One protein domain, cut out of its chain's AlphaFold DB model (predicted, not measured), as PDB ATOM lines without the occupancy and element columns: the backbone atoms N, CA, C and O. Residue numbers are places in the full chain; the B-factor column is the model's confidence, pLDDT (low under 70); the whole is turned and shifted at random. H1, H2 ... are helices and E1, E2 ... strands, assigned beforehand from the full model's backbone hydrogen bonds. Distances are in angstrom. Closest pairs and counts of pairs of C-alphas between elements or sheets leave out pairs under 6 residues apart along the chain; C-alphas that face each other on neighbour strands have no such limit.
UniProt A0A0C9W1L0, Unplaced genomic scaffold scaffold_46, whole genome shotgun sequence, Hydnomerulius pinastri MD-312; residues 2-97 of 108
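This is residues 2 to 97 of the 108 residues of an uncharacterized protein of Hydnomerulius pinastri MD-312 (UniProt A0A0C9W1L0). A long helix, H2, forms the backbone of a loose, open frame, with a small parallel sheet, E1 and E2, at its first end and H1 and H3 near its last. A long unnamed stretch, residues 64 to 92, returns from H3 to E2. The 96 printed residues, mostly helix by class, hold H1, E1, H2, H3 and E2 in that order; the radius of gyration of the C-alphas is 16.2 A, the spans 45 by 37 by 21 A.

H1, residues 2 to 10, is close but not clearly touching H2, residues 27 to 46: C-alphas 6 and 44 come closest, 7.6 A, at a tilt of 36 degrees, only just steep, the same way. E1, residues 21 to 24, and E2, residues 93 to 96, are parallel neighbours at 21 degrees, with N 22 and O 93 2.8 A apart, within hydrogen-bond range. The closest C-alphas of H2 and E2 are those of Ala 30 and Phe 94, 5.7 A. H3, residues 51 to 63, is close but not clearly touching H2, C-alphas 54 and 46 being closest at 7.6 A, at a steep tilt of 55 degrees, opposite ways. E1, H2, H3 and E2 form a strand-helix-strand unit, parallel strands with helices between, its crossover right-handed. Every O i to N i+4 pair is within hydrogen-bond range in H1 and H2; in H3, 8 of 9.

H1 begins at C-alpha 2 (-37.278, 2.200, 24.066); E2 ends at C-alpha 96 (-30.060, 21.461, 30.252). H2 measures 29.0 A and H3 19.0 A, first to last C-alpha.

C-alphas 52 and 82, the farthest apart, are 46.1 A apart. The printed part has no cut; the link from H3 to E2 is long. Residues 58 to 68, of which 58 to 63 belong to H3, stand free. The pLDDT is under 70 at residues 2, 48 and 57 to 78.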
ATOM      1  N   LEU A   2     -37.827   3.520  24.410       69.00
ATOM      2  CA  LEU A   2     -37.278   2.200  24.066       69.00
ATOM      3  C   LEU A   2     -37.636   1.723  22.656       69.00
ATOM      4  O   LEU A   2     -36.792   1.165  21.969       69.00
ATOM      5  N   GLY A   3     -38.866   1.990  22.206       78.69
ATOM      6  CA  GLY A   3     -39.336   1.558  20.888       78.69
ATOM      7  C   GLY A   3     -38.458   2.046  19.734       78.69
ATOM      8  O   GLY A   3     -38.280   1.312  18.774       78.69
ATOM      9  N   ILE A   4     -37.846   3.230  19.853       82.38
ATOM     10  CA  ILE A   4     -36.943   3.764  18.825       82.38
ATOM     11  C   ILE A   4     -35.626   2.977  18.801       82.38
ATOM     12  O   ILE A   4     -35.171   2.578  17.735       82.38
ATOM     13  N   GLN A   5     -35.034   2.720  19.975       80.69
ATOM     14  CA  GLN A   5     -33.789   1.951  20.093       80.69
ATOM     15  C   GLN A   5     -33.993   0.490  19.671       80.69
ATOM     16  O   GLN A   5     -33.178  -0.065  18.946       80.69
ATOM     17  N   HIS A   6     -35.121  -0.107  20.056       79.88
ATOM     18  CA  HIS A   6     -35.480  -1.474  19.698       79.88
ATOM     19  C   HIS A   6     -35.769  -1.629  18.198       79.88
ATOM     20  O   HIS A   6     -35.258  -2.549  17.566       79.88
ATOM     21  N   ALA A   7     -36.537  -0.708  17.602       83.00
ATOM     22  CA  ALA A   7     -36.797  -0.714  16.163       83.00
ATOM     23  C   ALA A   7     -35.507  -0.533  15.350       83.00
ATOM     24  O   ALA A   7     -35.313  -1.233  14.359       83.00
ATOM     25  N   TRP A   8     -34.605   0.351  15.797       83.81
ATOM     26  CA  TRP A   8     -33.283   0.476  15.187       83.81
ATOM     27  C   TRP A   8     -32.448  -0.796  15.362       83.81
ATOM     28  O   TRP A   8     -31.873  -1.260  14.389       83.81
ATOM     29  N   GLY A   9     -32.426  -1.415  16.546       80.62
ATOM     30  CA  GLY A   9     -31.710  -2.677  16.769       80.62
ATOM     31  C   GLY A   9     -32.172  -3.806  15.836       80.62
ATOM     32  O   GLY A   9     -31.343  -4.534  15.298       80.62
ATOM     33  N   LEU A  10     -33.482  -3.898  15.578       81.38
ATOM     34  CA  LEU A  10     -34.076  -4.881  14.663       81.38
ATOM     35  C   LEU A  10     -33.796  -4.599  13.176       81.38
ATOM     36  O   LEU A  10     -33.811  -5.528  12.372       81.38
ATOM     37  N   GLN A  11     -33.582  -3.335  12.794       79.19
ATOM     38  CA  GLN A  11     -33.444  -2.892  11.395       79.19
ATOM     39  C   GLN A  11     -32.160  -2.084  11.151       79.19
ATOM     40  O   GLN A  11     -32.114  -1.212  10.281       79.19
ATOM     41  N   SER A  12     -31.102  -2.363  11.913       70.88
ATOM     42  CA  SER A  12     -29.878  -1.548  11.948       70.88
ATOM     43  C   SER A  12     -29.133  -1.496  10.611       70.88
ATOM     44  O   SER A  12     -28.398  -0.546  10.356       70.88
ATOM     45  N   SER A  13     -29.364  -2.472   9.728       74.38
ATOM     46  CA  SER A  13     -28.826  -2.508   8.364       74.38
ATOM     47  C   SER A  13     -29.549  -1.584   7.376       74.38
ATOM     48  O   SER A  13     -28.986  -1.261   6.333       74.38
ATOM     49  N   ALA A  14     -30.779  -1.160   7.682       79.56
ATOM     50  CA  ALA A  14     -31.620  -0.369   6.782       79.56
ATOM     51  C   ALA A  14     -31.682   1.119   7.155       79.56
ATOM     52  O   ALA A  14     -32.025   1.941   6.306       79.56
ATOM     53  N   MET A  15     -31.371   1.480   8.407       80.31
ATOM     54  CA  MET A  15     -31.489   2.858   8.890       80.31
ATOM     55  C   MET A  15     -30.313   3.291   9.778       80.31
ATOM     56  O   MET A  15     -29.869   2.521  10.635       80.31
ATOM     57  N   PRO A  16     -29.836   4.545   9.631       83.62
ATOM     58  CA  PRO A  16     -28.807   5.095  10.507       83.62
ATOM     59  C   PRO A  16     -29.303   5.190  11.957       83.62
ATOM     60  O   PRO A  16     -30.501   5.349  12.209       83.62
ATOM     61  N   LYS A  17     -28.370   5.118  12.917       84.62
ATOM     62  CA  LYS A  17     -28.693   5.235  14.345       84.62
ATOM     63  C   LYS A  17     -29.376   6.586  14.612       84.62
ATOM     64  O   LYS A  17     -28.830   7.627  14.241       84.62
ATOM     65  N   PRO A  18     -30.544   6.607  15.271       87.44
ATOM     66  CA  PRO A  18     -31.250   7.852  15.535       87.44
ATOM     67  C   PRO A  18     -30.476   8.726  16.531       87.44
ATOM     68  O   PRO A  18     -30.101   8.279  17.617       87.44
ATOM     69  N   ARG A  19     -30.297  10.002  16.178       89.00
ATOM     70  CA  ARG A  19     -29.731  11.039  17.050       89.00
ATOM     71  C   ARG A  19     -30.794  11.505  18.050       89.00
ATOM     72  O   ARG A  19     -31.729  12.206  17.676       89.00
ATOM     73  N   GLN A  20     -30.681  11.086  19.311       90.38
ATOM     74  CA  GLN A  20     -31.644  11.411  20.374       90.38
ATOM     75  C   GLN A  20     -31.102  12.487  21.318       90.38
ATOM     76  O   GLN A  20     -29.967  12.390  21.779       90.38
ATOM     77  N   ILE A  21     -31.924  13.492  21.623       89.62
ATOM     78  CA  ILE A  21     -31.592  14.575  22.553       89.62
ATOM     79  C   ILE A  21     -32.693  14.658  23.602       89.62
ATOM     80  O   ILE A  21     -33.873  14.780  23.269       89.62
ATOM     81  N   PHE A  22     -32.297  14.617  24.864       89.06
ATOM     82  CA  PHE A  22     -33.151  14.820  26.020       89.06
ATOM     83  C   PHE A  22     -32.909  16.226  26.545       89.06
ATOM     84  O   PHE A  22     -31.780  16.588  26.861       89.06
ATOM     85  N   VAL A  23     -33.969  17.025  26.617       89.62
ATOM     86  CA  VAL A  23     -33.894  18.421  27.053       89.62
ATOM     87  C   VAL A  23     -34.734  18.591  28.303       89.62
ATOM     88  O   VAL A  23     -35.925  18.282  28.305       89.62
ATOM     89  N   THR A  24     -34.133  19.108  29.368       87.00
ATOM     90  CA  THR A  24     -34.847  19.423  30.608       87.00
ATOM     91  C   THR A  24     -34.280  20.675  31.252       87.00
ATOM     92  O   THR A  24     -33.106  20.984  31.114       87.00
ATOM     93  N   LYS A  25     -35.105  21.417  31.988       87.88
ATOM     94  CA  LYS A  25     -34.613  22.554  32.774       87.88
ATOM     95  C   LYS A  25     -33.817  22.104  34.005       87.88
ATOM     96  O   LYS A  25     -32.926  22.802  34.463       87.88
ATOM     97  N   SER A  26     -34.173  20.962  34.590       86.81
ATOM     98  CA  SER A  26     -33.556  20.500  35.834       86.81
ATOM     99  C   SER A  26     -32.327  19.651  35.546       86.81
ATOM    100  O   SER A  26     -32.451  18.600  34.919       86.81
ATOM    101  N   ARG A  27     -31.175  20.064  36.083       82.38
ATOM    102  CA  ARG A  27     -29.938  19.274  36.043       82.38
ATOM    103  C   ARG A  27     -30.112  17.903  36.684       82.38
ATOM    104  O   ARG A  27     -29.786  16.906  36.063       82.38
ATOM    105  N   VAL A  28     -30.749  17.844  37.853       85.56
ATOM    106  CA  VAL A  28     -31.048  16.570  38.530       85.56
ATOM    107  C   VAL A  28     -31.899  15.656  37.644       85.56
ATOM    108  O   VAL A  28     -31.714  14.442  37.644       85.56
ATOM    109  N   LEU A  29     -32.840  16.219  36.878       87.38
ATOM    110  CA  LEU A  29     -33.647  15.418  35.962       87.38
ATOM    111  C   LEU A  29     -32.844  14.956  34.740       87.38
ATOM    112  O   LEU A  29     -33.095  13.854  34.272       87.38
ATOM    113  N   ALA A  30     -31.900  15.756  34.237       86.25
ATOM    114  CA  ALA A  30     -31.042  15.361  33.117       86.25
ATOM    115  C   ALA A  30     -30.207  14.133  33.491       86.25
ATOM    116  O   ALA A  30     -30.304  13.117  32.808       86.25
ATOM    117  N   THR A  31     -29.519  14.199  34.635       84.75
ATOM    118  CA  THR A  31     -28.710  13.095  35.172       84.75
ATOM    119  C   THR A  31     -29.554  11.843  35.397       84.75
ATOM    120  O   THR A  31     -29.221  10.769  34.911       84.75
ATOM    121  N   LYS A  32     -30.732  11.975  36.023       89.19
ATOM    122  CA  LYS A  32     -31.621  10.818  36.207       89.19
ATOM    123  C   LYS A  32     -32.054  10.204  34.881       89.19
ATOM    124  O   LYS A  32     -32.094   8.986  34.751       89.19
ATOM    125  N   VAL A  33     -32.434  11.024  33.901       89.56
ATOM    126  CA  VAL A  33     -32.871  10.522  32.592       89.56
ATOM    127  C   VAL A  33     -31.734   9.787  31.883       89.56
ATOM    128  O   VAL A  33     -31.998   8.748  31.283       89.56
ATOM    129  N   GLU A  34     -30.500  10.273  32.001       88.38
ATOM    130  CA  GLU A  34     -29.298   9.587  31.524       88.38
ATOM    131  C   GLU A  34     -29.103   8.224  32.196       88.38
ATOM    132  O   GLU A  34     -29.084   7.204  31.506       88.38
ATOM    133  N   GLU A  35     -29.090   8.174  33.530       88.69
ATOM    134  CA  GLU A  35     -28.964   6.923  34.292       88.69
ATOM    135  C   GLU A  35     -30.028   5.888  33.893       88.69
ATOM    136  O   GLU A  35     -29.728   4.717  33.638       88.69
ATOM    137  N   TYR A  36     -31.299   6.305  33.837       89.88
ATOM    138  CA  TYR A  36     -32.398   5.416  33.460       89.88
ATOM    139  C   TYR A  36     -32.281   4.953  32.011       89.88
ATOM    140  O   TYR A  36     -32.619   3.809  31.708       89.88
ATOM    141  N   PHE A  37     -31.825   5.823  31.112       88.69
ATOM    142  CA  PHE A  37     -31.641   5.473  29.712       88.69
ATOM    143  C   PHE A  37     -30.532   4.430  29.533       88.69
ATOM    144  O   PHE A  37     -30.742   3.451  28.812       88.69
ATOM    145  N   THR A  38     -29.402   4.581  30.228       86.31
ATOM    146  CA  THR A  38     -28.287   3.623  30.194       86.31
ATOM    147  C   THR A  38     -28.715   2.250  30.709       86.31
ATOM    148  O   THR A  38     -28.601   1.265  29.978       86.31
ATOM    149  N   LYS A  39     -29.352   2.189  31.888       86.75
ATOM    150  CA  LYS A  39     -29.900   0.938  32.459       86.75
ATOM    151  C   LYS A  39     -30.880   0.247  31.510       86.75
ATOM    152  O   LYS A  39     -30.943  -0.978  31.415       86.75
ATOM    153  N   LEU A  40     -31.666   1.040  30.788       85.00
ATOM    154  CA  LEU A  40     -32.633   0.526  29.831       85.00
ATOM    155  C   LEU A  40     -31.964  -0.051  28.574       85.00
ATOM    156  O   LEU A  40     -32.419  -1.076  28.066       85.00
ATOM    157  N   LEU A  41     -30.894   0.577  28.073       82.94
ATOM    158  CA  LEU A  41     -30.106   0.044  26.957       82.94
ATOM    159  C   LEU A  41     -29.391  -1.255  27.328       82.94
ATOM    160  O   LEU A  41     -29.422  -2.202  26.546       82.94
ATOM    161  N   GLU A  42     -28.802  -1.319  28.519       85.00
ATOM    162  CA  GLU A  42     -28.197  -2.545  29.047       85.00
ATOM    163  C   GLU A  42     -29.230  -3.671  29.124       85.00
ATOM    164  O   GLU A  42     -29.011  -4.762  28.600       85.00
ATOM    165  N   SER A  43     -30.409  -3.389  29.687       84.56
ATOM    166  CA  SER A  43     -31.502  -4.362  29.733       84.56
ATOM    167  C   SER A  43     -31.937  -4.819  28.339       84.56
ATOM    168  O   SER A  43     -32.285  -5.989  28.176       84.56
ATOM    169  N   LEU A  44     -31.942  -3.927  27.345       82.31
ATOM    170  CA  LEU A  44     -32.277  -4.280  25.967       82.31
ATOM    171  C   LEU A  44     -31.203  -5.174  25.340       82.31
ATOM    172  O   LEU A  44     -31.551  -6.144  24.671       82.31
ATOM    173  N   ALA A  45     -29.922  -4.894  25.584       80.12
ATOM    174  CA  ALA A  45     -28.825  -5.747  25.130       80.12
ATOM    175  C   ALA A  45     -28.915  -7.155  25.747       80.12
ATOM    176  O   ALA A  45     -28.654  -8.146  25.070       80.12
ATOM    177  N   LEU A  46     -29.356  -7.252  27.005       83.62
ATOM    178  CA  LEU A  46     -29.524  -8.522  27.712       83.62
ATOM    179  C   LEU A  46     -30.781  -9.309  27.303       83.62
ATOM    180  O   LEU A  46     -30.840 -10.514  27.538       83.62
ATOM    181  N   ALA A  47     -31.775  -8.671  26.676       77.94
ATOM    182  CA  ALA A  47     -33.071  -9.288  26.373       77.94
ATOM    183  C   ALA A  47     -33.001 -10.480  25.393       77.94
ATOM    184  O   ALA A  47     -33.953 -11.255  25.316       77.94
ATOM    185  N   GLY A  48     -31.895 -10.639  24.656       69.62
ATOM    186  CA  GLY A  48     -31.667 -11.760  23.735       69.62
ATOM    187  C   GLY A  48     -30.940 -12.967  24.339       69.62
ATOM    188  O   GLY A  48     -30.806 -13.980  23.658       69.62
ATOM    189  N   TYR A  49     -30.464 -12.876  25.583       78.62
ATOM    190  CA  TYR A  49     -29.668 -13.932  26.211       78.62
ATOM    191  C   TYR A  49     -30.538 -14.936  26.967       78.62
ATOM    192  O   TYR A  49     -31.513 -14.591  27.639       78.62
ATOM    193  N   THR A  50     -30.141 -16.204  26.917       78.06
ATOM    194  CA  THR A  50     -30.739 -17.259  27.735       78.06
ATOM    195  C   THR A  50     -30.330 -17.120  29.203       78.06
ATOM    196  O   THR A  50     -29.306 -16.528  29.551       78.06
ATOM    197  N   HIS A  51     -31.111 -17.720  30.103       73.75
ATOM    198  CA  HIS A  51     -30.835 -17.667  31.542       73.75
ATOM    199  C   HIS A  51     -29.451 -18.235  31.920       73.75
ATOM    200  O   HIS A  51     -28.829 -17.771  32.877       73.75
ATOM    201  N   GLU A  52     -28.951 -19.223  31.174       75.75
ATOM    202  CA  GLU A  52     -27.618 -19.794  31.397       75.75
ATOM    203  C   GLU A  52     -26.495 -18.850  30.955       75.75
ATOM    204  O   GLU A  52     -25.490 -18.720  31.655       75.75
ATOM    205  N   GLU A  53     -26.670 -18.148  29.835       78.31
ATOM    206  CA  GLU A  53     -25.706 -17.155  29.352       78.31
ATOM    207  C   GLU A  53     -25.649 -15.940  30.283       78.31
ATOM    208  O   GLU A  53     -24.563 -15.488  30.641       78.31
ATOM    209  N   LEU A  54     -26.804 -15.486  30.781       77.81
ATOM    210  CA  LEU A  54     -26.884 -14.425  31.790       77.81
ATOM    211  C   LEU A  54     -26.174 -14.809  33.097       77.81
ATOM    212  O   LEU A  54     -25.494 -13.977  33.698       77.81
ATOM    213  N   LYS A  55     -26.282 -16.073  33.537       75.88
ATOM    214  CA  LYS A  55     -25.546 -16.574  34.713       75.88
ATOM    215  C   LYS A  55     -24.033 -16.540  34.508       75.88
ATOM    216  O   LYS A  55     -23.321 -16.153  35.431       75.88
ATOM    217  N   LYS A  56     -23.546 -16.915  33.320       74.44
ATOM    218  CA  LYS A  56     -22.112 -16.862  32.981       74.44
ATOM    219  C   LYS A  56     -21.591 -15.425  32.931       74.44
ATOM    220  O   LYS A  56     -20.535 -15.150  33.492       74.44
ATOM    221  N   LEU A  57     -22.357 -14.509  32.337       69.88
ATOM    222  CA  LEU A  57     -22.036 -13.077  32.302       69.88
ATOM    223  C   LEU A  57     -21.958 -12.489  33.718       69.88
ATOM    224  O   LEU A  57     -20.974 -11.845  34.066       69.88
ATOM    225  N   LYS A  58     -22.946 -12.789  34.571       68.00
ATOM    226  CA  LYS A  58     -22.959 -12.328  35.966       68.00
ATOM    227  C   LYS A  58     -21.791 -12.888  36.782       68.00
ATOM    228  O   LYS A  58     -21.237 -12.165  37.606       68.00
ATOM    229  N   ALA A  59     -21.422 -14.152  36.572       66.38
ATOM    230  CA  ALA A  59     -20.273 -14.754  37.248       66.38
ATOM    231  C   ALA A  59     -18.974 -14.006  36.901       66.38
ATOM    232  O   ALA A  59     -18.265 -13.600  37.815       66.38
ATOM    233  N   CYS A  60     -18.756 -13.700  35.616       59.75
ATOM    234  CA  CYS A  60     -17.592 -12.947  35.134       59.75
ATOM    235  C   CYS A  60     -17.568 -11.475  35.608       59.75
ATOM    236  O   CYS A  60     -16.515 -10.924  35.920       59.75
ATOM    237  N   SER A  61     -18.731 -10.832  35.755       58.09
ATOM    238  CA  SER A  61     -18.819  -9.487  36.348       58.09
ATOM    239  C   SER A  61     -18.656  -9.461  37.873       58.09
ATOM    240  O   SER A  61     -18.461  -8.393  38.432       58.09
ATOM    241  N   THR A  62     -18.758 -10.596  38.577       55.03
ATOM    242  CA  THR A  62     -18.566 -10.633  40.044       55.03
ATOM    243  C   THR A  62     -17.079 -10.718  40.416       55.03
ATOM    244  O   THR A  62     -16.675 -10.262  41.482       55.03
ATOM    245  N   GLU A  63     -16.258 -11.284  39.531       53.47
ATOM    246  CA  GLU A  63     -14.798 -11.398  39.659       53.47
ATOM    247  C   GLU A  63     -14.062 -10.127  39.187       53.47
ATOM    248  O   GLU A  63     -13.041  -9.756  39.769       53.47
ATOM    249  N   ALA A  64     -14.620  -9.396  38.218       50.53
ATOM    250  CA  ALA A  64     -14.228  -8.023  37.902       50.53
ATOM    251  C   ALA A  64     -14.977  -7.060  38.836       50.53
ATOM    252  O   ALA A  64     -16.094  -6.657  38.536       50.53
ATOM    253  N   GLY A  65     -14.383  -6.769  39.998       43.22
ATOM    254  CA  GLY A  65     -14.982  -6.005  41.097       43.22
ATOM    255  C   GLY A  65     -15.925  -4.875  40.667       43.22
ATOM    256  O   GLY A  65     -15.614  -4.111  39.759       43.22
ATOM    257  N   LEU A  66     -17.069  -4.805  41.354       47.22
ATOM    258  CA  LEU A  66     -18.125  -3.802  41.211       47.22
ATOM    259  C   LEU A  66     -17.530  -2.387  41.205       47.22
ATOM    260  O   LEU A  66     -17.330  -1.785  42.258       47.22
ATOM    261  N   ILE A  67     -17.220  -1.872  40.020       46.09
ATOM    262  CA  ILE A  67     -16.904  -0.463  39.831       46.09
ATOM    263  C   ILE A  67     -18.246   0.250  39.840       46.09
ATOM    264  O   ILE A  67     -19.067   0.068  38.940       46.09
ATOM    265  N   ASP A  68     -18.479   0.988  40.918       43.31
ATOM    266  CA  ASP A  68     -19.611   1.888  41.042       43.31
ATOM    267  C   ASP A  68     -19.425   2.998  40.000       43.31
ATOM    268  O   ASP A  68     -18.476   3.778  40.058       43.31
ATOM    269  N   VAL A  69     -20.271   2.999  38.971       49.09
ATOM    270  CA  VAL A  69     -20.171   3.917  37.821       49.09
ATOM    271  C   VAL A  69     -20.594   5.347  38.211       49.09
ATOM    272  O   VAL A  69     -20.439   6.273  37.422       49.09
ATOM    273  N   ASP A  70     -21.058   5.545  39.450       49.53
ATOM    274  CA  ASP A  70     -21.442   6.844  40.020       49.53
ATOM    275  C   ASP A  70     -20.243   7.768  40.347       49.53
ATOM    276  O   ASP A  70     -20.453   8.939  40.658       49.53
ATOM    277  N   ASP A  71     -18.994   7.288  40.252       45.16
ATOM    278  CA  ASP A  71     -17.782   8.061  40.601       45.16
ATOM    279  C   ASP A  71     -17.060   8.679  39.380       45.16
ATOM    280  O   ASP A  71     -15.879   9.038  39.443       45.16
ATOM    281  N   VAL A  72     -17.746   8.803  38.235       44.72
ATOM    282  CA  VAL A  72     -17.213   9.511  37.059       44.72
ATOM    283  C   VAL A  72     -17.739  10.954  37.060       44.72
ATOM    284  O   VAL A  72     -18.934  11.168  36.840       44.72
ATOM    285  N   PRO A  73     -16.890  11.970  37.313       44.22
ATOM    286  CA  PRO A  73     -17.309  13.364  37.239       44.22
ATOM    287  C   PRO A  73     -17.755  13.723  35.813       44.22
ATOM    288  O   PRO A  73     -17.178  13.236  34.848       44.22
ATOM    289  N   ASP A  74     -18.779  14.582  35.722       52.03
ATOM    290  CA  ASP A  74     -19.429  15.132  34.515       52.03
ATOM    291  C   ASP A  74     -18.419  15.453  33.393       52.03
ATOM    292  O   ASP A  74     -17.869  16.551  33.304       52.03
ATOM    293  N   ASP A  75     -18.164  14.472  32.528       50.22
ATOM    294  CA  ASP A  75     -17.197  14.567  31.436       50.22
ATOM    295  C   ASP A  75     -17.860  15.185  30.188       50.22
ATOM    296  O   ASP A  75     -17.717  14.726  29.053       50.22
ATOM    297  N   GLN A  76     -18.577  16.303  30.370       55.69
ATOM    298  CA  GLN A  76     -18.982  17.164  29.246       55.69
ATOM    299  C   GLN A  76     -17.778  17.839  28.558       55.69
ATOM    300  O   GLN A  76     -17.948  18.582  27.590       55.69
ATOM    301  N   THR A  77     -16.552  17.551  29.005       54.28
ATOM    302  CA  THR A  77     -15.274  18.003  28.434       54.28
ATOM    303  C   THR A  77     -15.075  17.597  26.965       54.28
ATOM    304  O   THR A  77     -14.249  18.197  26.277       54.28
ATOM    305  N   GLY A  78     -15.855  16.637  26.450       63.28
ATOM    306  CA  GLY A  78     -15.782  16.156  25.066       63.28
ATOM    307  C   GLY A  78     -16.852  16.676  24.095       63.28
ATOM    308  O   GLY A  78     -16.792  16.322  22.916       63.28
ATOM    309  N   ILE A  79     -17.839  17.472  24.535       73.44
ATOM    310  CA  ILE A  79     -18.970  17.877  23.677       73.44
ATOM    311  C   ILE A  79     -18.672  19.211  22.965       73.44
ATOM    312  O   ILE A  79     -18.436  20.229  23.617       73.44
ATOM    313  N   PRO A  80     -18.724  19.259  21.618       78.69
ATOM    314  CA  PRO A  80     -18.549  20.493  20.860       78.69
ATOM    315  C   PRO A  80     -19.557  21.592  21.229       78.69
ATOM    316  O   PRO A  80     -20.755  21.351  21.344       78.69
ATOM    317  N   GLN A  81     -19.088  22.843  21.284       76.06
ATOM    318  CA  GLN A  81     -19.913  24.014  21.627       76.06
ATOM    319  C   GLN A  81     -21.040  24.291  20.612       76.06
ATOM    320  O   GLN A  81     -22.034  24.943  20.931       76.06
ATOM    321  N   ARG A  82     -20.883  23.835  19.364       81.06
ATOM    322  CA  ARG A  82     -21.855  24.059  18.287       81.06
ATOM    323  C   ARG A  82     -22.530  22.758  17.903       81.06
ATOM    324  O   ARG A  82     -21.855  21.773  17.616       81.06
ATOM    325  N   TYR A  83     -23.851  22.813  17.747       80.88
ATOM    326  CA  TYR A  83     -24.648  21.687  17.256       80.88
ATOM    327  C   TYR A  83     -24.126  21.126  15.922       80.88
ATOM    328  O   TYR A  83     -24.093  19.918  15.717       80.88
ATOM    329  N   SER A  84     -23.650  22.001  15.032       86.81
ATOM    330  CA  SER A  84     -23.107  21.621  13.722       86.81
ATOM    331  C   SER A  84     -21.844  20.757  13.788       86.81
ATOM    332  O   SER A  84     -21.493  20.143  12.789       86.81
ATOM    333  N   ALA A  85     -21.144  20.738  14.923       86.81
ATOM    334  CA  ALA A  85     -19.941  19.935  15.125       86.81
ATOM    335  C   ALA A  85     -20.239  18.565  15.770       86.81
ATOM    336  O   ALA A  85     -19.321  17.784  16.005       86.81
ATOM    337  N   LEU A  86     -21.509  18.254  16.055       88.94
ATOM    338  CA  LEU A  86     -21.894  16.975  16.643       88.94
ATOM    339  C   LEU A  86     -21.897  15.847  15.600       88.94
ATOM    340  O   LEU A  86     -22.696  15.812  14.660       88.94
ATOM    341  N   GLU A  87     -21.030  14.873  15.837       87.88
ATOM    342  CA  GLU A  87     -21.012  13.550  15.205       87.88
ATOM    343  C   GLU A  87     -21.936  12.544  15.915       87.88
ATOM    344  O   GLU A  87     -22.352  12.764  17.053       87.88
ATOM    345  N   ASP A  88     -22.194  11.398  15.275       86.38
ATOM    346  CA  ASP A  88     -23.081  10.340  15.787       86.38
ATOM    347  C   ASP A  88     -22.647   9.774  17.149       86.38
ATOM    348  O   ASP A  88     -23.494   9.365  17.943       86.38
ATOM    349  N   LYS A  89     -21.340   9.798  17.447       85.75
ATOM    350  CA  LYS A  89     -20.770   9.318  18.718       85.75
ATOM    351  C   LYS A  89     -21.208  10.128  19.940       85.75
ATOM    352  O   LYS A  89     -21.151   9.613  21.046       85.75
ATOM    353  N   HIS A  90     -21.647  11.371  19.742       86.69
ATOM    354  CA  HIS A  90     -22.094  12.229  20.841       86.69
ATOM    355  C   HIS A  90     -23.532  11.927  21.277       86.69
ATOM    356  O   HIS A  90     -23.999  12.520  22.237       86.69
ATOM    357  N   PHE A  91     -24.262  11.060  20.566       87.94
ATOM    358  CA  PHE A  91     -25.656  10.756  20.877       87.94
ATOM    359  C   PHE A  91     -25.798   9.422  21.633       87.94
ATOM    360  O   PHE A  91     -25.193   8.417  21.234       87.94
ATOM    361  N   PRO A  92     -26.690   9.355  22.641       89.69
ATOM    362  CA  PRO A  92     -27.680  10.372  23.025       89.69
ATOM    363  C   PRO A  92     -27.100  11.537  23.847       89.69
ATOM    364  O   PRO A  92     -26.144  11.357  24.586       89.69
ATOM    365  N   LEU A  93     -27.720  12.716  23.738       89.12
ATOM    366  CA  LEU A  93     -27.355  13.904  24.520       89.12
ATOM    367  C   LEU A  93     -28.397  14.201  25.597       89.12
ATOM    368  O   LEU A  93     -29.593  14.188  25.306       89.12
ATOM    369  N   PHE A  94     -27.946  14.561  26.796       88.69
ATOM    370  CA  PHE A  94     -28.792  14.993  27.910       88.69
ATOM    371  C   PHE A  94     -28.442  16.438  28.253       88.69
ATOM    372  O   PHE A  94     -27.469  16.719  28.942       88.69
ATOM    373  N   ILE A  95     -29.210  17.379  27.710       85.06
ATOM    374  CA  ILE A  95     -28.911  18.807  27.815       85.06
ATOM    375  C   ILE A  95     -29.851  19.507  28.787       85.06
ATOM    376  O   ILE A  95     -31.054  19.225  28.866       85.06
ATOM    377  N   THR A  96     -29.288  20.483  29.492       83.38
ATOM    378  CA  THR A  96     -30.060  21.461  30.252       83.38
ATOM    379  C   THR A  96     -30.062  22.807  29.555       83.38
ATOM    380  O   THR A  96     -29.122  23.150  28.842       83.38
ATOM    381  N   PHE A  97     -31.137  23.569  29.736       78.56
ATOM    382  CA  PHE A  97     -31.152  24.980  29.377       78.56
ATOM    383  C   PHE A  97     -31.380  25.784  30.650       78.56
ATOM    384  O   PHE A  97     -32.463  25.762  31.242       78.56
TER     385      PHE A  97